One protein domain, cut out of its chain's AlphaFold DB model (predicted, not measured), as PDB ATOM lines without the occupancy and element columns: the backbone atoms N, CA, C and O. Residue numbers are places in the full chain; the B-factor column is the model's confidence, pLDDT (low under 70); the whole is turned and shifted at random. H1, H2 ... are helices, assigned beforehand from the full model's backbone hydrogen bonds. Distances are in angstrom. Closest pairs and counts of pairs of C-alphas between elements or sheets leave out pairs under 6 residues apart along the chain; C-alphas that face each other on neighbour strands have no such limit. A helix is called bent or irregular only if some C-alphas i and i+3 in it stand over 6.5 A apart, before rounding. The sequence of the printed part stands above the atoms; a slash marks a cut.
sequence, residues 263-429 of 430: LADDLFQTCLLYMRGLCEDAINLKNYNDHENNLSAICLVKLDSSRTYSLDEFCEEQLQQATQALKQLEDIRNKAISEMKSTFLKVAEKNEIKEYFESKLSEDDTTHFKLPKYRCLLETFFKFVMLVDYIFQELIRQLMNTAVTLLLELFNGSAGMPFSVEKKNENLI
ATOM      1  N   LEU A 263     106.454 131.846 186.847       71.44
ATOM      2  CA  LEU A 263     107.261 133.003 186.447       71.44
ATOM      3  C   LEU A 263     107.505 133.067 184.939       71.44
ATOM      4  O   LEU A 263     107.929 134.111 184.466       71.44
ATOM      5  N   ALA A 264     107.289 131.989 184.183       76.44
ATOM      6  CA  ALA A 264     107.375 132.033 182.730       76.44
ATOM      7  C   ALA A 264     106.073 132.537 182.085       76.44
ATOM      8  O   ALA A 264     106.118 132.961 180.934       76.44
ATOM      9  N   ASP A 265     104.929 132.502 182.778       84.94
ATOM     10  CA  ASP A 265     103.657 132.968 182.220       84.94
ATOM     11  C   ASP A 265     103.556 134.500 182.267       84.94
ATOM     12  O   ASP A 265     103.732 135.131 183.310       84.94
ATOM     13  N   ASP A 266     103.228 135.082 181.119       88.44
ATOM     14  CA  ASP A 266     103.105 136.525 180.908       88.44
ATOM     15  C   ASP A 266     102.047 137.177 181.820       88.44
ATOM     16  O   ASP A 266     102.237 138.295 182.304       88.44
ATOM     17  N   LEU A 267     100.958 136.460 182.136       90.38
ATOM     18  CA  LEU A 267      99.895 136.966 183.008       90.38
ATOM     19  C   LEU A 267     100.392 137.120 184.451       90.38
ATOM     20  O   LEU A 267     100.174 138.157 185.077       90.38
ATOM     21  N   PHE A 268     101.102 136.113 184.968       90.44
ATOM     22  CA  PHE A 268     101.689 136.178 186.308       90.44
ATOM     23  C   PHE A 268     102.820 137.206 186.383       90.44
ATOM     24  O   PHE A 268     102.910 137.919 187.378       90.44
ATOM     25  N   GLN A 269     103.655 137.325 185.344       90.50
ATOM     26  CA  GLN A 269     104.696 138.356 185.282       90.50
ATOM     27  C   GLN A 269     104.102 139.766 185.327       90.50
ATOM     28  O   GLN A 269     104.544 140.592 186.123       90.50
ATOM     29  N   THR A 270     103.075 140.024 184.512       92.19
ATOM     30  CA  THR A 270     102.389 141.323 184.469       92.19
ATOM     31  C   THR A 270     101.796 141.669 185.832       92.19
ATOM     32  O   THR A 270     101.995 142.778 186.328       92.19
ATOM     33  N   CYS A 271     101.142 140.700 186.480       93.38
ATOM     34  CA  CYS A 271     100.615 140.875 187.827       93.38
ATOM     35  C   CYS A 271     101.738 141.188 188.830       93.38
ATOM     36  O   CYS A 271     101.640 142.167 189.556       93.38
ATOM     37  N   LEU A 272     102.849 140.441 188.834       93.00
ATOM     38  CA  LEU A 272     103.972 140.704 189.751       93.00
ATOM     39  C   LEU A 272     104.586 142.090 189.559       93.00
ATOM     40  O   LEU A 272     104.899 142.756 190.546       93.00
ATOM     41  N   LEU A 273     104.748 142.535 188.312       92.94
ATOM     42  CA  LEU A 273     105.249 143.876 188.016       92.94
ATOM     43  C   LEU A 273     104.298 144.953 188.538       92.94
ATOM     44  O   LEU A 273     104.757 145.923 189.135       92.94
ATOM     45  N   TYR A 274     102.987 144.759 188.382       94.19
ATOM     46  CA  TYR A 274     101.987 145.663 188.943       94.19
ATOM     47  C   TYR A 274     102.062 145.727 190.476       94.19
ATOM     48  O   TYR A 274     102.111 146.815 191.045       94.19
ATOM     49  N   MET A 275     102.143 144.576 191.150       92.62
ATOM     50  CA  MET A 275     102.242 144.501 192.616       92.62
ATOM     51  C   MET A 275     103.509 145.176 193.134       92.62
ATOM     52  O   MET A 275     103.474 145.899 194.129       92.62
ATOM     53  N   ARG A 276     104.628 144.971 192.435       92.00
ATOM     54  CA  ARG A 276     105.886 145.638 192.747       92.00
ATOM     55  C   ARG A 276     105.783 147.150 192.551       92.00
ATOM     56  O   ARG A 276     106.222 147.879 193.430       92.00
ATOM     57  N   GLY A 277     105.153 147.605 191.468       90.69
ATOM     58  CA  GLY A 277     104.887 149.025 191.228       90.69
ATOM     59  C   GLY A 277     104.063 149.663 192.348       90.69
ATOM     60  O   GLY A 277     104.452 150.700 192.869       90.69
ATOM     61  N   LEU A 278     102.999 148.991 192.811       90.62
ATOM     62  CA  LEU A 278     102.214 149.452 193.966       90.62
ATOM     63  C   LEU A 278     103.063 149.613 195.235       90.62
ATOM     64  O   LEU A 278     102.848 150.550 196.000       90.62
ATOM     65  N   CYS A 279     104.008 148.698 195.473       90.00
ATOM     66  CA  CYS A 279     104.904 148.779 196.626       90.00
ATOM     67  C   CYS A 279     105.914 149.922 196.466       90.00
ATOM     68  O   CYS A 279     106.112 150.693 197.399       90.00
ATOM     69  N   GLU A 280     106.525 150.064 195.288       88.94
ATOM     70  CA  GLU A 280     107.478 151.141 194.997       88.94
ATOM     71  C   GLU A 280     106.818 152.524 195.142       88.94
ATOM     72  O   GLU A 280     107.377 153.403 195.798       88.94
ATOM     73  N   ASP A 281     105.595 152.702 194.638       86.94
ATOM     74  CA  ASP A 281     104.812 153.936 194.803       86.94
ATOM     75  C   ASP A 281     104.507 154.256 196.276       86.94
ATOM     76  O   ASP A 281     104.460 155.427 196.658       86.94
ATOM     77  N   ALA A 282     104.333 153.226 197.109       85.88
ATOM     78  CA  ALA A 282     104.092 153.372 198.542       85.88
ATOM     79  C   ALA A 282     105.352 153.767 199.328       85.88
ATOM     80  O   ALA A 282     105.243 154.419 200.365       85.88
ATOM     81  N   ILE A 283     106.537 153.387 198.846       83.69
ATOM     82  CA  ILE A 283     107.830 153.676 199.488       83.69
ATOM     83  C   ILE A 283     108.387 155.033 199.047       83.69
ATOM     84  O   ILE A 283     109.070 155.697 199.826       83.69
ATOM     85  N   ASN A 284     108.109 155.454 197.809       72.88
ATOM     86  CA  ASN A 284     108.657 156.669 197.205       72.88
ATOM     87  C   ASN A 284     108.091 157.954 197.842       72.88
ATOM     88  O   ASN A 284     107.279 158.672 197.254       72.88
ATOM     89  N   LEU A 285     108.587 158.300 199.027       61.09
ATOM     90  CA  LEU A 285     108.502 159.643 199.581       61.09
ATOM     91  C   LEU A 285     109.476 160.515 198.778       61.09
ATOM     92  O   LEU A 285     110.688 160.445 198.981       61.09
ATOM     93  N   LYS A 286     108.989 161.286 197.795       54.34
ATOM     94  CA  LYS A 286     109.850 162.272 197.127       54.34
ATOM     95  C   LYS A 286     110.466 163.158 198.211       54.34
ATOM     96  O   LYS A 286     109.750 163.697 199.049       54.34
ATOM     97  N   ASN A 287     111.795 163.235 198.190       42.56
ATOM     98  CA  ASN A 287     112.620 163.989 199.125       42.56
ATOM     99  C   ASN A 287     112.004 165.355 199.453       42.56
ATOM    100  O   ASN A 287     111.728 166.120 198.536       42.56
ATOM    101  N   TYR A 288     111.851 165.596 200.755       42.41
ATOM    102  CA  TYR A 288     111.625 166.796 201.581       42.41
ATOM    103  C   TYR A 288     111.672 168.244 201.022       42.41
ATOM    104  O   TYR A 288     111.583 169.164 201.827       42.41
ATOM    105  N   ASN A 289     111.780 168.512 199.718       43.88
ATOM    106  CA  ASN A 289     111.990 169.862 199.178       43.88
ATOM    107  C   ASN A 289     111.066 170.301 198.034       43.88
ATOM    108  O   ASN A 289     111.202 171.439 197.600       43.88
ATOM    109  N   ASP A 290     110.103 169.493 197.589       40.66
ATOM    110  CA  ASP A 290     109.066 169.966 196.662       40.66
ATOM    111  C   ASP A 290     107.679 169.705 197.251       40.66
ATOM    112  O   ASP A 290     107.339 168.583 197.618       40.66
ATOM    113  N   HIS A 291     106.875 170.765 197.342       42.78
ATOM    114  CA  HIS A 291     105.540 170.840 197.949       42.78
ATOM    115  C   HIS A 291     104.442 169.986 197.275       42.78
ATOM    116  O   HIS A 291     103.254 170.249 197.450       42.78
ATOM    117  N   GLU A 292     104.801 168.930 196.551       45.34
ATOM    118  CA  GLU A 292     103.870 167.898 196.107       45.34
ATOM    119  C   GLU A 292     104.133 166.622 196.905       45.34
ATOM    120  O   GLU A 292     104.875 165.733 196.489       45.34
ATOM    121  N   ASN A 293     103.502 166.537 198.080       49.09
ATOM    122  CA  ASN A 293     103.369 165.281 198.807       49.09
ATOM    123  C   ASN A 293     102.831 164.226 197.834       49.09
ATOM    124  O   ASN A 293     101.694 164.338 197.367       49.09
ATOM    125  N   ASN A 294     103.627 163.201 197.528       56.84
ATOM    126  CA  ASN A 294     103.124 162.029 196.825       56.84
ATOM    127  C   ASN A 294     101.983 161.447 197.675       56.84
ATOM    128  O   ASN A 294     102.237 160.813 198.695       56.84
ATOM    129  N   LEU A 295     100.728 161.656 197.260       60.59
ATOM    130  CA  LEU A 295      99.524 161.174 197.961       60.59
ATOM    131  C   LEU A 295      99.538 159.647 198.188       60.59
ATOM    132  O   LEU A 295      98.830 159.139 199.058       60.59
ATOM    133  N   SER A 296     100.341 158.930 197.399       62.16
ATOM    134  CA  SER A 296     100.508 157.477 197.432       62.16
ATOM    135  C   SER A 296     101.550 156.980 198.437       62.16
ATOM    136  O   SER A 296     101.511 155.803 198.782       62.16
ATOM    137  N   ALA A 297     102.473 157.834 198.893       80.00
ATOM    138  CA  ALA A 297     103.535 157.413 199.799       80.00
ATOM    139  C   ALA A 297     102.969 157.161 201.202       80.00
ATOM    140  O   ALA A 297     102.186 157.957 201.731       80.00
ATOM    141  N   ILE A 298     103.374 156.046 201.805       83.44
ATOM    142  CA  ILE A 298     102.953 155.665 203.148       83.44
ATOM    143  C   ILE A 298     104.001 156.163 204.128       83.44
ATOM    144  O   ILE A 298     105.148 155.724 204.125       83.44
ATOM    145  N   CYS A 299     103.580 157.069 205.001       83.12
ATOM    146  CA  CYS A 299     104.385 157.508 206.127       83.12
ATOM    147  C   CYS A 299     103.824 156.878 207.403       83.12
ATOM    148  O   CYS A 299     102.642 157.046 207.698       83.12
ATOM    149  N   LEU A 300     104.638 156.131 208.153       85.31
ATOM    150  CA  LEU A 300     104.184 155.528 209.415       85.31
ATOM    151  C   LEU A 300     104.272 156.500 210.595       85.31
ATOM    152  O   LEU A 300     103.524 156.346 211.554       85.31
ATOM    153  N   VAL A 301     105.181 157.478 210.534       83.94
ATOM    154  CA  VAL A 301     105.436 158.427 211.623       83.94
ATOM    155  C   VAL A 301     105.491 159.830 211.047       83.94
ATOM    156  O   VAL A 301     106.321 160.123 210.190       83.94
ATOM    157  N   LYS A 302     104.625 160.714 211.536       84.12
ATOM    158  CA  LYS A 302     104.587 162.111 211.103       84.12
ATOM    159  C   LYS A 302     105.408 162.954 212.069       84.12
ATOM    160  O   LYS A 302     104.999 163.143 213.210       84.12
ATOM    161  N   LEU A 303     106.560 163.445 211.623       77.44
ATOM    162  CA  LEU A 303     107.429 164.311 212.420       77.44
ATOM    163  C   LEU A 303     107.536 165.678 211.746       77.44
ATOM    164  O   LEU A 303     108.036 165.780 210.626       77.44
ATOM    165  N   ASP A 304     107.077 166.722 212.432       74.75
ATOM    166  CA  ASP A 304     107.336 168.105 212.039       74.75
ATOM    167  C   ASP A 304     108.530 168.640 212.833       74.75
ATOM    168  O   ASP A 304     108.450 168.852 214.041       74.75
ATOM    169  N   SER A 305     109.654 168.862 212.154       67.50
ATOM    170  CA  SER A 305     110.858 169.428 212.770       67.50
ATOM    171  C   SER A 305     110.710 170.909 213.135       67.50
ATOM    172  O   SER A 305     111.563 171.453 213.831       67.50
ATOM    173  N   SER A 306     109.669 171.584 212.637       72.25
ATOM    174  CA  SER A 306     109.429 173.010 212.877       72.25
ATOM    175  C   SER A 306     108.574 173.287 214.115       72.25
ATOM    176  O   SER A 306     108.516 174.431 214.576       72.25
ATOM    177  N   ARG A 307     107.939 172.252 214.683       72.06
ATOM    178  CA  ARG A 307     106.984 172.375 215.783       72.06
ATOM    179  C   ARG A 307     107.387 171.516 216.981       72.06
ATOM    180  O   ARG A 307     107.707 170.343 216.847       72.06
ATOM    181  N   THR A 308     107.317 172.091 218.179       73.31
ATOM    182  CA  THR A 308     107.387 171.339 219.441       73.31
ATOM    183  C   THR A 308     105.998 170.863 219.837       73.31
ATOM    184  O   THR A 308     105.080 171.677 219.949       73.31
ATOM    185  N   TYR A 309     105.865 169.563 220.072       71.88
ATOM    186  CA  TYR A 309     104.621 168.927 220.491       71.88
ATOM    187  C   TYR A 309     104.552 168.803 222.015       71.88
ATOM    188  O   TYR A 309     105.567 168.536 222.663       71.88
ATOM    189  N   SER A 310     103.353 168.941 222.587       82.12
ATOM    190  CA  SER A 310     103.078 168.324 223.889       82.12
ATOM    191  C   SER A 310     102.978 166.802 223.717       82.12
ATOM    192  O   SER A 310     102.759 166.312 222.607       82.12
ATOM    193  N   LEU A 311     103.141 166.033 224.798       81.19
ATOM    194  CA  LEU A 311     103.065 164.570 224.717       81.19
ATOM    195  C   LEU A 311     101.695 164.096 224.206       81.19
ATOM    196  O   LEU A 311     101.634 163.219 223.347       81.19
ATOM    197  N   ASP A 312     100.617 164.705 224.700       85.12
ATOM    198  CA  ASP A 312      99.252 164.355 224.299       85.12
ATOM    199  C   ASP A 312      99.000 164.701 222.825       85.12
ATOM    200  O   ASP A 312      98.485 163.875 222.074       85.12
ATOM    201  N   GLU A 313      99.460 165.873 222.376       85.44
ATOM    202  CA  GLU A 313      99.330 166.291 220.979       85.44
ATOM    203  C   GLU A 313     100.129 165.386 220.031       85.44
ATOM    204  O   GLU A 313      99.653 165.021 218.955       85.44
ATOM    205  N   PHE A 314     101.333 164.977 220.438       84.94
ATOM    206  CA  PHE A 314     102.134 164.028 219.672       84.94
ATOM    207  C   PHE A 314     101.420 162.679 219.534       84.94
ATOM    208  O   PHE A 314     101.354 162.127 218.435       84.94
ATOM    209  N   CYS A 315     100.864 162.154 220.631       86.81
ATOM    210  CA  CYS A 315     100.119 160.898 220.628       86.81
ATOM    211  C   CYS A 315      98.889 160.957 219.709       86.81
ATOM    212  O   CYS A 315      98.652 160.012 218.955       86.81
ATOM    213  N   GLU A 316      98.132 162.057 219.730       89.19
ATOM    214  CA  GLU A 316      96.971 162.242 218.853       89.19
ATOM    215  C   GLU A 316      97.365 162.305 217.369       89.19
ATOM    216  O   GLU A 316      96.758 161.617 216.545       89.19
ATOM    217  N   GLU A 317      98.416 163.053 217.019       87.31
ATOM    218  CA  GLU A 317      98.923 163.138 215.642       87.31
ATOM    219  C   GLU A 317      99.438 161.783 215.132       87.31
ATOM    220  O   GLU A 317      99.133 161.395 214.000       87.31
ATOM    221  N   GLN A 318     100.161 161.016 215.959       89.56
ATOM    222  CA  GLN A 318     100.599 159.673 215.561       89.56
ATOM    223  C   GLN A 318      99.424 158.702 215.415       89.56
ATOM    224  O   GLN A 318      99.441 157.858 214.520       89.56
ATOM    225  N   LEU A 319      98.380 158.817 216.242       90.31
ATOM    226  CA  LEU A 319      97.189 157.973 216.129       90.31
ATOM    227  C   LEU A 319      96.398 158.278 214.846       90.31
ATOM    228  O   LEU A 319      95.939 157.358 214.157       90.31
ATOM    229  N   GLN A 320      96.292 159.555 214.475       90.06
ATOM    230  CA  GLN A 320      95.719 159.965 213.191       90.06
ATOM    231  C   GLN A 320      96.563 159.458 212.012       90.06
ATOM    232  O   GLN A 320      96.012 158.876 211.073       90.06
ATOM    233  N   GLN A 321      97.891 159.591 212.085       89.88
ATOM    234  CA  GLN A 321      98.800 159.097 211.048       89.88
ATOM    235  C   GLN A 321      98.727 157.572 210.900       89.88
ATOM    236  O   GLN A 321      98.668 157.070 209.779       89.88
ATOM    237  N   ALA A 322      98.667 156.830 212.007       90.88
ATOM    238  CA  ALA A 322      98.513 155.378 211.996       90.88
ATOM    239  C   ALA A 322      97.203 154.959 211.313       90.88
ATOM    240  O   ALA A 322      97.192 154.034 210.500       90.88
ATOM    241  N   THR A 323      96.113 155.683 211.580       91.56
ATOM    242  CA  THR A 323      94.816 155.450 210.927       91.56
ATOM    243  C   THR A 323      94.892 155.716 209.420       91.56
ATOM    244  O   THR A 323      94.369 154.937 208.619       91.56
ATOM    245  N   GLN A 324      95.582 156.783 209.007       89.62
ATOM    246  CA  GLN A 324      95.798 157.098 207.594       89.62
ATOM    247  C   GLN A 324      96.667 156.044 206.891       89.62
ATOM    248  O   GLN A 324      96.302 155.578 205.810       89.62
ATOM    249  N   ALA A 325      97.779 155.636 207.505       90.69
ATOM    250  CA  ALA A 325      98.680 154.623 206.964       90.69
ATOM    251  C   ALA A 325      97.986 153.260 206.828       90.69
ATOM    252  O   ALA A 325      98.133 152.591 205.805       90.69
ATOM    253  N   LEU A 326      97.171 152.873 207.815       92.12
ATOM    254  CA  LEU A 326      96.360 151.658 207.756       92.12
ATOM    255  C   LEU A 326      95.411 151.698 206.555       92.12
ATOM    256  O   LEU A 326      95.383 150.748 205.774       92.12
ATOM    257  N   LYS A 327      94.700 152.812 206.349       92.31
ATOM    258  CA  LYS A 327      93.803 152.979 205.199       92.31
ATOM    259  C   LYS A 327      94.548 152.867 203.862       92.31
ATOM    260  O   LYS A 327      94.071 152.200 202.950       92.31
ATOM    261  N   GLN A 328      95.737 153.463 203.750       90.62
ATOM    262  CA  GLN A 328      96.568 153.348 202.545       90.62
ATOM    263  C   GLN A 328      97.024 151.899 202.294       90.62
ATOM    264  O   GLN A 328      96.981 151.428 201.156       90.62
ATOM    265  N   LEU A 329      97.417 151.163 203.341       92.00
ATOM    266  CA  LEU A 329      97.774 149.743 203.237       92.00
ATOM    267  C   LEU A 329      96.573 148.879 202.830       92.00
ATOM    268  O   LEU A 329      96.716 147.980 201.998       92.00
ATOM    269  N   GLU A 330      95.383 149.157 203.366       93.50
ATOM    270  CA  GLU A 330      94.143 148.491 202.960       93.50
ATOM    271  C   GLU A 330      93.803 148.760 201.491       93.50
ATOM    272  O   GLU A 330      93.448 147.831 200.764       93.50
ATOM    273  N   ASP A 331      93.977 149.993 201.017       92.69
ATOM    274  CA  ASP A 331      93.763 150.350 199.616       92.69
ATOM    275  C   ASP A 331      94.730 149.605 198.683       92.69
ATOM    276  O   ASP A 331      94.308 149.071 197.651       92.69
ATOM    277  N   ILE A 332      96.014 149.504 199.048       92.25
ATOM    278  CA  ILE A 332      97.000 148.701 198.305       92.25
ATOM    279  C   ILE A 332      96.588 147.229 198.303       92.25
ATOM    280  O   ILE A 332      96.547 146.610 197.237       92.25
ATOM    281  N   ARG A 333      96.231 146.672 199.466       93.44
ATOM    282  CA  ARG A 333      95.761 145.286 199.598       93.44
ATOM    283  C   ARG A 333      94.551 145.020 198.701       93.44
ATOM    284  O   ARG A 333      94.498 143.988 198.034       93.44
ATOM    285  N   ASN A 334      93.588 145.934 198.652       94.62
ATOM    286  CA  ASN A 334      92.381 145.783 197.844       94.62
ATOM    287  C   ASN A 334      92.688 145.818 196.339       94.62
ATOM    288  O   ASN A 334      92.194 144.966 195.594       94.62
ATOM    289  N   LYS A 335      93.554 146.740 195.893       94.56
ATOM    290  CA  LYS A 335      94.045 146.793 194.501       94.56
ATOM    291  C   LYS A 335      94.763 145.501 194.117       94.56
ATOM    292  O   LYS A 335      94.462 144.905 193.084       94.56
ATOM    293  N   ALA A 336      95.639 145.031 194.995       94.19
ATOM    294  CA  ALA A 336      96.376 143.787 194.857       94.19
ATOM    295  C   ALA A 336      95.464 142.560 194.722       94.19
ATOM    296  O   ALA A 336      95.615 141.759 193.800       94.19
ATOM    297  N   ILE A 337      94.470 142.425 195.604       94.44
ATOM    298  CA  ILE A 337      93.485 141.337 195.545       94.44
ATOM    299  C   ILE A 337      92.684 141.392 194.240       94.44
ATOM    300  O   ILE A 337      92.433 140.348 193.638       94.44
ATOM    301  N   SER A 338      92.284 142.586 193.798       94.81
ATOM    302  CA  SER A 338      91.551 142.765 192.542       94.81
ATOM    303  C   SER A 338      92.369 142.292 191.337       94.81
ATOM    304  O   SER A 338      91.885 141.487 190.534       94.81
ATOM    305  N   GLU A 339      93.637 142.705 191.251       94.62
ATOM    306  CA  GLU A 339      94.509 142.330 190.135       94.62
ATOM    307  C   GLU A 339      94.849 140.835 190.141       94.62
ATOM    308  O   GLU A 339      94.810 140.180 189.095       94.62
ATOM    309  N   MET A 340      95.098 140.249 191.318       93.75
ATOM    310  CA  MET A 340      95.306 138.803 191.448       93.75
ATOM    311  C   MET A 340      94.069 138.013 191.017       93.75
ATOM    312  O   MET A 340      94.193 137.063 190.249       93.75
ATOM    313  N   LYS A 341      92.863 138.421 191.441       92.38
ATOM    314  CA  LYS A 341      91.606 137.778 191.018       92.38
ATOM    315  C   LYS A 341      91.427 137.835 189.501       92.38
ATOM    316  O   LYS A 341      91.144 136.811 188.885       92.38
ATOM    317  N   SER A 342      91.634 139.008 188.899       92.75
ATOM    318  CA  SER A 342      91.594 139.206 187.442       92.75
ATOM    319  C   SER A 342      92.587 138.287 186.722       92.75
ATOM    320  O   SER A 342      92.235 137.607 185.756       92.75
ATOM    321  N   THR A 343      93.814 138.197 187.234       92.75
ATOM    322  CA  THR A 343      94.874 137.350 186.676       92.75
ATOM    323  C   THR A 343      94.524 135.867 186.781       92.75
ATOM    324  O   THR A 343      94.592 135.152 185.782       92.75
ATOM    325  N   PHE A 344      94.089 135.394 187.951       91.56
ATOM    326  CA  PHE A 344      93.720 133.992 188.157       91.56
ATOM    327  C   PHE A 344      92.545 133.576 187.270       91.56
ATOM    328  O   PHE A 344      92.576 132.485 186.701       91.56
ATOM    329  N   LEU A 345      91.562 134.458 187.068       90.75
ATOM    330  CA  LEU A 345      90.457 134.214 186.139       90.75
ATOM    331  C   LEU A 345      90.939 134.100 184.685       90.75
ATOM    332  O   LEU A 345      90.566 133.146 184.007       90.75
ATOM    333  N   LYS A 346      91.821 134.995 184.218       91.44
ATOM    334  CA  LYS A 346      92.413 134.917 182.864       91.44
ATOM    335  C   LYS A 346      93.244 133.644 182.664       91.44
ATOM    336  O   LYS A 346      93.201 133.020 181.603       91.44
ATOM    337  N   VAL A 347      93.994 133.223 183.683       88.81
ATOM    338  CA  VAL A 347      94.757 131.966 183.640       88.81
ATOM    339  C   VAL A 347      93.809 130.759 183.632       88.81
ATOM    340  O   VAL A 347      94.051 129.793 182.907       88.81
ATOM    341  N   ALA A 348      92.713 130.799 184.392       87.50
ATOM    342  CA  ALA A 348      91.701 129.746 184.388       87.50
ATOM    343  C   ALA A 348      90.957 129.652 183.041       87.50
ATOM    344  O   ALA A 348      90.692 128.544 182.574       87.50
ATOM    345  N   GLU A 349      90.693 130.786 182.382       87.75
ATOM    346  CA  GLU A 349      90.171 130.855 181.008       87.75
ATOM    347  C   GLU A 349      91.106 130.169 180.010       87.75
ATOM    348  O   GLU A 349      90.670 129.301 179.259       87.75
ATOM    349  N   LYS A 350      92.408 130.489 180.052       85.75
ATOM    350  CA  LYS A 350      93.433 129.865 179.195       85.75
ATOM    351  C   LYS A 350      93.510 128.343 179.366       85.75
ATOM    352  O   LYS A 350      93.893 127.645 178.432       85.75
ATOM    353  N   ASN A 351      93.162 127.833 180.548       81.88
ATOM    354  CA  ASN A 351      93.161 126.405 180.859       81.88
ATOM    355  C   ASN A 351      91.791 125.724 180.675       81.88
ATOM    356  O   ASN A 351      91.712 124.520 180.910       81.88
ATOM    357  N   GLU A 352      90.746 126.452 180.252       82.00
ATOM    358  CA  GLU A 352      89.364 125.961 180.064       82.00
ATOM    359  C   GLU A 352      88.681 125.460 181.362       82.00
ATOM    360  O   GLU A 352      87.835 124.562 181.343       82.00
ATOM    361  N   ILE A 353      89.064 126.028 182.516       82.31
ATOM    362  CA  ILE A 353      88.589 125.639 183.870       82.31
ATOM    363  C   ILE A 353      87.956 126.848 184.585       82.31
ATOM    364  O   ILE A 353      87.775 126.853 185.799       82.31
ATOM    365  N   LYS A 354      87.597 127.901 183.844       81.19
ATOM    366  CA  LYS A 354      87.042 129.139 184.409       81.19
ATOM    367  C   LYS A 354      85.818 128.901 185.306       81.19
ATOM    368  O   LYS A 354      85.709 129.516 186.359       81.19
ATOM    369  N   GLU A 355      84.963 127.958 184.921       77.62
ATOM    370  CA  GLU A 355      83.725 127.577 185.619       77.62
ATOM    371  C   GLU A 355      83.945 127.208 187.097       77.62
ATOM    372  O   GLU A 355      83.085 127.471 187.926       77.62
ATOM    373  N   TYR A 356      85.117 126.668 187.456       73.88
ATOM    374  CA  TYR A 356      85.448 126.311 188.844       73.88
ATOM    375  C   TYR A 356      85.839 127.516 189.715       73.88
ATOM    376  O   TYR A 356      85.969 127.379 190.931       73.88
ATOM    377  N   PHE A 357      86.081 128.678 189.106       75.56
ATOM    378  CA  PHE A 357      86.441 129.925 189.786       75.56
ATOM    379  C   PHE A 357      85.307 130.957 189.763       75.56
ATOM    380  O   PHE A 357      85.396 131.978 190.446       75.56
ATOM    381  N   GLU A 358      84.244 130.703 188.997       75.81
ATOM    382  CA  GLU A 358      83.032 131.515 188.984       75.81
ATOM    383  C   GLU A 358      82.005 130.964 189.983       75.81
ATOM    384  O   GLU A 358      81.893 129.764 190.210       75.81
ATOM    385  N   SER A 359      81.220 131.851 190.592       65.44
ATOM    386  CA  SER A 359      80.218 131.495 191.607       65.44
ATOM    387  C   SER A 359      78.990 130.758 191.053       65.44
ATOM    388  O   SER A 359      78.141 130.326 191.830       65.44
ATOM    389  N   LYS A 360      78.880 130.600 189.727       60.31
ATOM    390  CA  LYS A 360      77.812 129.843 189.066       60.31
ATOM    391  C   LYS A 360      78.363 128.502 188.594       60.31
ATOM    392  O   LYS A 360      78.776 128.367 187.447       60.31
ATOM    393  N   LEU A 361      78.348 127.513 189.481       56.31
ATOM    394  CA  LEU A 361      78.513 126.122 189.073       56.31
ATOM    395  C   LEU A 361      77.302 125.740 188.215       56.31
ATOM    396  O   LEU A 361      76.180 125.676 188.710       56.31
ATOM    397  N   SER A 362      77.527 125.532 186.919       55.91
ATOM    398  CA  SER A 362      76.596 124.767 186.094       55.91
ATOM    399  C   SER A 362      76.575 123.345 186.655       55.91
ATOM    400  O   SER A 362      77.620 122.697 186.690       55.91
ATOM    401  N   GLU A 363      75.423 122.877 187.140       56.66
ATOM    402  CA  GLU A 363      75.268 121.547 187.759       56.66
ATOM    403  C   GLU A 363      75.608 120.384 186.810       56.66
ATOM    404  O   GLU A 363      75.780 119.256 187.268       56.66
ATOM    405  N   ASP A 364      75.760 120.641 185.509       53.22
ATOM    406  CA  ASP A 364      75.598 119.597 184.495       53.22
ATOM    407  C   ASP A 364      76.891 119.034 183.877       53.22
ATOM    408  O   ASP A 364      76.817 118.131 183.055       53.22
ATOM    409  N   ASP A 365      78.092 119.491 184.260       51.75
ATOM    410  CA  ASP A 365      79.323 119.036 183.581       51.75
ATOM    411  C   ASP A 365      80.523 118.823 184.520       51.75
ATOM    412  O   ASP A 365      81.629 119.348 184.338       51.75
ATOM    413  N   THR A 366      80.354 117.960 185.530       58.25
ATOM    414  CA  THR A 366      81.490 117.480 186.340       58.25
ATOM    415  C   THR A 366      82.303 116.444 185.552       58.25
ATOM    416  O   THR A 366      82.348 115.255 185.862       58.25
ATOM    417  N   THR A 367      82.980 116.886 184.494       62.06
ATOM    418  CA  THR A 367      83.970 116.070 183.788       62.06
ATOM    419  C   THR A 367      85.162 115.838 184.721       62.06
ATOM    420  O   THR A 367      86.050 116.680 184.846       62.06
ATOM    421  N   HIS A 368      85.209 114.672 185.378       63.12
ATOM    422  CA  HIS A 368      86.276 114.258 186.310       63.12
ATOM    423  C   HIS A 368      87.709 114.478 185.773       63.12
ATOM    424  O   HIS A 368      88.651 114.631 186.549       63.12
ATOM    425  N   PHE A 369      87.881 114.564 184.452       62.91
ATOM    426  CA  PHE A 369      89.143 114.868 183.773       62.91
ATOM    427  C   PHE A 369      89.682 116.293 184.004       62.91
ATOM    428  O   PHE A 369      90.884 116.515 183.842       62.91
ATOM    429  N   LYS A 370      88.846 117.265 184.397       71.69
ATOM    430  CA  LYS A 370      89.281 118.647 184.687       71.69
ATOM    431  C   LYS A 370      89.800 118.825 186.123       71.69
ATOM    432  O   LYS A 370      90.577 119.745 186.380       71.69
ATOM    433  N   LEU A 371      89.461 117.911 187.039       77.19
ATOM    434  CA  LEU A 371      89.818 118.003 188.460       77.19
ATOM    435  C   LEU A 371      91.339 117.976 188.733       77.19
ATOM    436  O   LEU A 371      91.807 118.793 189.531       77.19
ATOM    437  N   PRO A 372      92.158 117.119 188.085       80.38
ATOM    438  CA  PRO A 372      93.610 117.152 188.276       80.38
ATOM    439  C   PRO A 372      94.241 118.464 187.794       80.38
ATOM    440  O   PRO A 372      95.118 119.010 188.462       80.38
ATOM    441  N   LYS A 373      93.758 119.003 186.666       78.50
ATOM    442  CA  LYS A 373      94.223 120.289 186.130       78.50
ATOM    443  C   LYS A 373      93.883 121.440 187.082       78.50
ATOM    444  O   LYS A 373      94.734 122.286 187.333       78.50
ATOM    445  N   TYR A 374      92.683 121.425 187.663       82.19
ATOM    446  CA  TYR A 374      92.271 122.385 188.686       82.19
ATOM    447  C   TYR A 374      93.179 122.341 189.926       82.19
ATOM    448  O   TYR A 374      93.662 123.382 190.363       82.19
ATOM    449  N   ARG A 375      93.494 121.147 190.451       84.19
ATOM    450  CA  ARG A 375      94.405 120.992 191.606       84.19
ATOM    451  C   ARG A 375      95.809 121.526 191.325       84.19
ATOM    452  O   ARG A 375      96.352 122.264 192.141       84.19
ATOM    453  N   CYS A 376      96.372 121.195 190.163       82.56
ATOM    454  CA  CYS A 376      97.678 121.707 189.747       82.56
ATOM    455  C   CYS A 376      97.676 123.241 189.637       82.56
ATOM    456  O   CYS A 376      98.640 123.909 190.019       82.56
ATOM    457  N   LEU A 377      96.578 123.812 189.133       85.56
ATOM    458  CA  LEU A 377      96.427 125.256 189.002       85.56
ATOM    459  C   LEU A 377      96.300 125.945 190.370       85.56
ATOM    460  O   LEU A 377      96.951 126.962 190.592       85.56
ATOM    461  N   LEU A 378      95.547 125.364 191.307       86.94
ATOM    462  CA  LEU A 378      95.461 125.858 192.685       86.94
ATOM    463  C   LEU A 378      96.816 125.857 193.392       86.94
ATOM    464  O   LEU A 378      97.158 126.840 194.041       86.94
ATOM    465  N   GLU A 379      97.603 124.789 193.254       86.62
ATOM    466  CA  GLU A 379      98.947 124.735 193.839       86.62
ATOM    467  C   GLU A 379      99.847 125.840 193.264       86.62
ATOM    468  O   GLU A 379     100.632 126.467 193.976       86.62
ATOM    469  N   THR A 380      99.689 126.125 191.971       87.19
ATOM    470  CA  THR A 380     100.400 127.211 191.295       87.19
ATOM    471  C   THR A 380      99.970 128.578 191.826       87.19
ATOM    472  O   THR A 380     100.823 129.400 192.163       87.19
ATOM    473  N   PHE A 381      98.662 128.816 191.962       89.50
ATOM    474  CA  PHE A 381      98.126 130.045 192.550       89.50
ATOM    475  C   PHE A 381      98.573 130.224 194.000       89.50
ATOM    476  O   PHE A 381      98.955 131.324 194.380       89.50
ATOM    477  N   PHE A 382      98.606 129.156 194.793       89.19
ATOM    478  CA  PHE A 382      99.095 129.203 196.167       89.19
ATOM    479  C   PHE A 382     100.563 129.647 196.233       89.19
ATOM    480  O   PHE A 382     100.893 130.583 196.958       89.19
ATOM    481  N   LYS A 383     101.438 129.042 195.418       88.75
ATOM    482  CA  LYS A 383     102.856 129.442 195.326       88.75
ATOM    483  C   LYS A 383     103.014 130.895 194.873       88.75
ATOM    484  O   LYS A 383     103.891 131.598 195.368       88.75
ATOM    485  N   PHE A 384     102.160 131.356 193.961       91.94
ATOM    486  CA  PHE A 384     102.141 132.749 193.523       91.94
ATOM    487  C   PHE A 384     101.730 133.703 194.653       91.94
ATOM    488  O   PHE A 384     102.402 134.706 194.879       91.94
ATOM    489  N   VAL A 385     100.666 133.382 195.395       92.56
ATOM    490  CA  VAL A 385     100.221 134.181 196.546       92.56
ATOM    491  C   VAL A 385     101.307 134.238 197.617       92.56
ATOM    492  O   VAL A 385     101.556 135.311 198.149       92.56
ATOM    493  N   MET A 386     102.010 133.132 197.879       91.31
ATOM    494  CA  MET A 386     103.165 133.139 198.780       91.31
ATOM    495  C   MET A 386     104.264 134.103 198.322       91.31
ATOM    496  O   MET A 386     104.817 134.834 199.136       91.31
ATOM    497  N   LEU A 387     104.581 134.132 197.025       91.62
ATOM    498  CA  LEU A 387     105.558 135.084 196.492       91.62
ATOM    499  C   LEU A 387     105.104 136.535 196.698       91.62
ATOM    500  O   LEU A 387     105.903 137.380 197.088       91.62
ATOM    501  N   VAL A 388     103.826 136.815 196.448       92.94
ATOM    502  CA  VAL A 388     103.234 138.133 196.690       92.94
ATOM    503  C   VAL A 388     103.286 138.504 198.175       92.94
ATOM    504  O   VAL A 388     103.589 139.648 198.499       92.94
ATOM    505  N   ASP A 389     103.051 137.551 199.077       93.88
ATOM    506  CA  ASP A 389     103.158 137.775 200.520       93.88
ATOM    507  C   ASP A 389     104.575 138.209 200.917       93.88
ATOM    508  O   ASP A 389     104.740 139.204 201.617       93.88
ATOM    509  N   TYR A 390     105.611 137.565 200.369       93.88
ATOM    510  CA  TYR A 390     106.997 137.999 200.584       93.88
ATOM    511  C   TYR A 390     107.268 139.426 200.081       93.88
ATOM    512  O   TYR A 390     108.040 140.154 200.704       93.88
ATOM    513  N   ILE A 391     106.625 139.860 198.990       92.94
ATOM    514  CA  ILE A 391     106.733 141.246 198.503       92.94
ATOM    515  C   ILE A 391     106.107 142.222 199.513       92.94
ATOM    516  O   ILE A 391     106.696 143.261 199.808       92.94
ATOM    517  N   PHE A 392     104.951 141.884 200.090       93.56
ATOM    518  CA  PHE A 392     104.323 142.712 201.122       93.56
ATOM    519  C   PHE A 392     105.104 142.730 202.438       93.56
ATOM    520  O   PHE A 392     105.208 143.781 203.068       93.56
ATOM    521  N   GLN A 393     105.691 141.603 202.840       94.00
ATOM    522  CA  GLN A 393     106.584 141.550 204.000       94.00
ATOM    523  C   GLN A 393     107.783 142.486 203.812       94.00
ATOM    524  O   GLN A 393     108.145 143.228 204.726       94.00
ATOM    525  N   GLU A 394     108.363 142.503 202.611       93.12
ATOM    526  CA  GLU A 394     109.459 143.403 202.267       93.12
ATOM    527  C   GLU A 394     109.028 144.878 202.275       93.12
ATOM    528  O   GLU A 394     109.752 145.717 202.813       93.12
ATOM    529  N   LEU A 395     107.829 145.201 201.773       92.25
ATOM    530  CA  LEU A 395     107.250 146.546 201.874       92.25
ATOM    531  C   LEU A 395     107.143 147.001 203.337       92.25
ATOM    532  O   LEU A 395     107.626 148.076 203.686       92.25
ATOM    533  N   ILE A 396     106.551 146.175 204.205       92.06
ATOM    534  CA  ILE A 396     106.397 146.492 205.634       92.06
ATOM    535  C   ILE A 396     107.769 146.691 206.282       92.06
ATOM    536  O   ILE A 396     107.968 147.661 207.012       92.06
ATOM    537  N   ARG A 397     108.735 145.812 205.988       93.75
ATOM    538  CA  ARG A 397     110.110 145.930 206.487       93.75
ATOM    539  C   ARG A 397     110.729 147.276 206.109       93.75
ATOM    540  O   ARG A 397     111.357 147.914 206.951       93.75
ATOM    541  N   GLN A 398     110.561 147.711 204.862       90.75
ATOM    542  CA  GLN A 398     111.096 148.987 204.389       90.75
ATOM    543  C   GLN A 398     110.411 150.181 205.062       90.75
ATOM    544  O   GLN A 398     111.108 151.055 205.571       90.75
ATOM    545  N   LEU A 399     109.079 150.181 205.158       90.38
ATOM    546  CA  LEU A 399     108.328 151.236 205.848       90.38
ATOM    547  C   LEU A 399     108.733 151.354 207.326       90.38
ATOM    548  O   LEU A 399     108.967 152.458 207.818       90.38
ATOM    549  N   MET A 400     108.872 150.221 208.020       91.69
ATOM    550  CA  MET A 400     109.309 150.178 209.418       91.69
ATOM    551  C   MET A 400     110.734 150.700 209.593       91.69
ATOM    552  O   MET A 400     110.986 151.484 210.505       91.69
ATOM    553  N   ASN A 401     111.664 150.318 208.714       90.12
ATOM    554  CA  ASN A 401     113.035 150.829 208.771       90.12
ATOM    555  C   ASN A 401     113.081 152.348 208.584       90.12
ATOM    556  O   ASN A 401     113.779 153.025 209.336       90.12
ATOM    557  N   THR A 402     112.314 152.891 207.634       87.62
ATOM    558  CA  THR A 402     112.209 154.342 207.432       87.62
ATOM    559  C   THR A 402     111.662 155.029 208.682       87.62
ATOM    560  O   THR A 402     112.252 155.995 209.157       87.62
ATOM    561  N   ALA A 403     110.591 154.495 209.274       88.31
ATOM    562  CA  ALA A 403     109.983 155.034 210.489       88.31
ATOM    563  C   ALA A 403     110.946 155.063 211.687       88.31
ATOM    564  O   ALA A 403     111.078 156.084 212.360       88.31
ATOM    565  N   VAL A 404     111.644 153.951 211.934       89.44
ATOM    566  CA  VAL A 404     112.627 153.842 213.021       89.44
ATOM    567  C   VAL A 404     113.809 154.780 212.783       89.44
ATOM    568  O   VAL A 404     114.275 155.410 213.728       89.44
ATOM    569  N   THR A 405     114.263 154.917 211.535       87.75
ATOM    570  CA  THR A 405     115.361 155.831 211.180       87.75
ATOM    571  C   THR A 405     114.970 157.284 211.448       87.75
ATOM    572  O   THR A 405     115.715 157.991 212.117       87.75
ATOM    573  N   LEU A 406     113.771 157.703 211.027       84.62
ATOM    574  CA  LEU A 406     113.257 159.054 211.274       84.62
ATOM    575  C   LEU A 406     113.128 159.366 212.774       84.62
ATOM    576  O   LEU A 406     113.519 160.443 213.223       84.62
ATOM    577  N   LEU A 407     112.617 158.419 213.569       85.06
ATOM    578  CA  LEU A 407     112.538 158.571 215.027       85.06
ATOM    579  C   LEU A 407     113.926 158.658 215.673       85.06
ATOM    580  O   LEU A 407     114.149 159.491 216.549       85.06
ATOM    581  N   LEU A 408     114.865 157.818 215.237       86.31
ATOM    582  CA  LEU A 408     116.234 157.821 215.745       86.31
ATOM    583  C   LEU A 408     116.953 159.138 215.421       86.31
ATOM    584  O   LEU A 408     117.635 159.687 216.284       86.31
ATOM    585  N   GLU A 409     116.787 159.664 214.208       83.81
ATOM    586  CA  GLU A 409     117.321 160.970 213.804       83.81
ATOM    587  C   GLU A 409     116.754 162.104 214.663       83.81
ATOM    588  O   GLU A 409     117.518 162.943 215.145       83.81
ATOM    589  N   LEU A 410     115.442 162.094 214.929       80.19
ATOM    590  CA  LEU A 410     114.802 163.071 215.811       80.19
ATOM    591  C   LEU A 410     115.374 163.015 217.234       80.19
ATOM    592  O   LEU A 410     115.737 164.050 217.797       80.19
ATOM    593  N   PHE A 411     115.483 161.820 217.823       79.88
ATOM    594  CA  PHE A 411     116.000 161.664 219.183       79.88
ATOM    595  C   PHE A 411     117.481 162.028 219.294       79.88
ATOM    596  O   PHE A 411     117.866 162.710 220.242       79.88
ATOM    597  N   ASN A 412     118.301 161.657 218.309       81.31
ATOM    598  CA  ASN A 412     119.706 162.064 218.259       81.31
ATOM    599  C   ASN A 412     119.852 163.586 218.106       81.31
ATOM    600  O   ASN A 412     120.692 164.191 218.771       81.31
ATOM    601  N   GLY A 413     119.008 164.216 217.280       72.44
ATOM    602  CA  GLY A 413     118.951 165.671 217.148       72.44
ATOM    603  C   GLY A 413     118.571 166.357 218.461       72.44
ATOM    604  O   GLY A 413     119.190 167.348 218.839       72.44
ATOM    605  N   SER A 414     117.612 165.790 219.199       68.81
ATOM    606  CA  SER A 414     117.214 166.284 220.520       68.81
ATOM    607  C   SER A 414     118.313 166.113 221.574       68.81
ATOM    608  O   SER A 414     118.505 167.010 222.389       68.81
ATOM    609  N   ALA A 415     119.038 164.991 221.578       68.06
ATOM    610  CA  ALA A 415     120.103 164.715 222.547       68.06
ATOM    611  C   ALA A 415     121.363 165.579 222.331       68.06
ATOM    612  O   ALA A 415     122.121 165.812 223.268       68.06
ATOM    613  N   GLY A 416     121.588 166.064 221.105       64.62
ATOM    614  CA  GLY A 416     122.692 166.967 220.758       64.62
ATOM    615  C   GLY A 416     122.392 168.461 220.944       64.62
ATOM    616  O   GLY A 416     123.227 169.290 220.574       64.62
ATOM    617  N   MET A 417     121.216 168.830 221.468       63.62
ATOM    618  CA  MET A 417     120.823 170.233 221.625       63.62
ATOM    619  C   MET A 417     121.694 170.950 222.673       63.62
ATOM    620  O   MET A 417     121.840 170.467 223.793       63.62
ATOM    621  N   PRO A 418     122.270 172.125 222.357       58.88
ATOM    622  CA  PRO A 418     123.085 172.866 223.312       58.88
ATOM    623  C   PRO A 418     122.244 173.400 224.487       58.88
ATOM    624  O   PRO A 418     121.156 173.947 224.291       58.88
ATOM    625  N   PHE A 419     122.811 173.333 225.701       54.53
ATOM    626  CA  PHE A 419     122.229 173.718 227.006       54.53
ATOM    627  C   PHE A 419     121.528 175.097 227.077       54.53
ATOM    628  O   PHE A 419     120.786 175.387 228.017       54.53
ATOM    629  N   SER A 420     121.750 175.993 226.111       57.44
ATOM    630  CA  SER A 420     121.072 177.294 226.038       57.44
ATOM    631  C   SER A 420     119.604 177.198 225.600       57.44
ATOM    632  O   SER A 420     118.827 178.100 225.923       57.44
ATOM    633  N   VAL A 421     119.209 176.126 224.900       55.00
ATOM    634  CA  VAL A 421     117.821 175.892 224.456       55.00
ATOM    635  C   VAL A 421     117.025 175.070 225.476       55.00
ATOM    636  O   VAL A 421     115.836 175.325 225.652       55.00
ATOM    637  N   GLU A 422     117.675 174.187 226.242       53.16
ATOM    638  CA  GLU A 422     117.054 173.443 227.357       53.16
ATOM    639  C   GLU A 422     116.409 174.364 228.401       53.16
ATOM    640  O   GLU A 422     115.295 174.106 228.853       53.16
ATOM    641  N   LYS A 423     117.038 175.506 228.712       52.66
ATOM    642  CA  LYS A 423     116.481 176.503 229.646       52.66
ATOM    643  C   LYS A 423     115.137 177.099 229.213       52.66
ATOM    644  O   LYS A 423     114.407 177.599 230.063       52.66
ATOM    645  N   LYS A 424     114.782 177.077 227.920       55.59
ATOM    646  CA  LYS A 424     113.441 177.502 227.470       55.59
ATOM    647  C   LYS A 424     112.370 176.458 227.789       55.59
ATOM    648  O   LYS A 424     111.222 176.839 228.008       55.59
ATOM    649  N   ASN A 425     112.751 175.184 227.860       58.00
ATOM    650  CA  ASN A 425     111.838 174.072 228.112       58.00
ATOM    651  C   ASN A 425     111.564 173.855 229.608       58.00
ATOM    652  O   ASN A 425     110.544 173.262 229.937       58.00
ATOM    653  N   GLU A 426     112.385 174.388 230.524       58.22
ATOM    654  CA  GLU A 426     112.092 174.351 231.973       58.22
ATOM    655  C   GLU A 426     110.737 174.993 232.328       58.22
ATOM    656  O   GLU A 426     110.077 174.565 233.271       58.22
ATOM    657  N   ASN A 427     110.276 175.970 231.538       58.19
ATOM    658  CA  ASN A 427     108.964 176.602 231.718       58.19
ATOM    659  C   ASN A 427     107.777 175.698 231.332       58.19
ATOM    660  O   ASN A 427     106.645 176.044 231.651       58.19
ATOM    661  N   LEU A 428     108.020 174.578 230.640       56.47
ATOM    662  CA  LEU A 428     107.007 173.589 230.245       56.47
ATOM    663  C   LEU A 428     106.957 172.380 231.196       56.47
ATOM    664  O   LEU A 428     106.059 171.554 231.076       56.47
ATOM    665  N   ILE A 429     107.934 172.253 232.105       55.09
ATOM    666  CA  ILE A 429     108.084 171.122 233.043       55.09
ATOM    667  C   ILE A 429     107.527 171.469 234.445       55.09
ATOM    668  O   ILE A 429     107.428 170.597 235.309       55.09
TER     669      ILE A 429
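This is residues 263 to 429 of the 430 residues of the protein "Dynein axonemal heavy chain 14" of Pan paniscus (UniProt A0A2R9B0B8). The model is a long, slender rod of helices: H3 runs along nearly its whole length, H2 runs beside it the other way, and the shorter H1 packs on parts of both, making a loose three-helix bundle. Past the last residues of H3 the short H4 turns across the end of the rod, while residues 287 to 292 and 359 to 364 stick out as parts of long loops. The printed part has 167 residues with four named helices, H1, H2, H3 and H4 in chain order, and no named strand; the class is all helix. The whole is extended, with a radius of gyration of the C-alphas of 24.1 A and spans of 83 by 30 by 26 A.

H3, the longest helix, holds residues 368 to 415 and measures 70.7 A, from C-alpha 368 at (86.276, 114.258, 186.310) to C-alpha 415 at (120.103, 164.715, 222.547). It is irregular, but only just: C-alphas 369 and 372 are 6.7 A apart, and its line is a rough one. H2 holds residues 311 to 350 and measures 58.0 A. H1 holds residues 266 to 283 and measures 25.7 A, beginning with C-alpha 266 at (103.105, 136.525, 180.908). H4 holds residues 419 to 428 and measures 15.6 A; it is neither bent nor irregular, but only just, with C-alphas 424 and 427 6.2 A apart.

H1, H2 and H3 form an up-and-down bundle, each helix running against the one before it in the chain. H3 touches H1 with residues 388 to 399 alone, the closest C-alphas being those of Leu 395 and Cys 279, 6.2 A apart. These two run the same way at a shallow tilt of 16 degrees. H3 and H2 are close but not clearly touching, with the C-alphas of Phe 381 and Phe 344 closest at 7.4 A; they run opposite ways at a shallow tilt of 22 degrees. H1 and H2 form a helical hairpin, running opposite ways at a shallow tilt of 9 degrees. H2 touches H1 with residues 332 to 347 alone, and the closest C-alphas, those of Thr 343 and Leu 267, are 6.2 A apart. H4 is apart from H1, H2 and H3. In H1 and H2 every O i to N i+4 pair is within hydrogen-bond range; in H3 42 of 44 are, and in H4 1 of 6, beside 3 of 7 O i to N i+3 pairs.

The two C-alphas farthest apart, those of Asp 364 and Ser 420, are 84.4 A apart. The printed part has no cut. The links from H1 to H2, 27 residues, and from H2 to H3, 17 residues, are long; the link from H3 to H4 is tight, with 3 residues. Residues 415 to 421, of which 419 to 421 belong to H4, stand free. The mean pLDDT of the printed part is 79.7, and it is under 70 at residues 285 to 296, 305, 359 to 369 and 414 to 429.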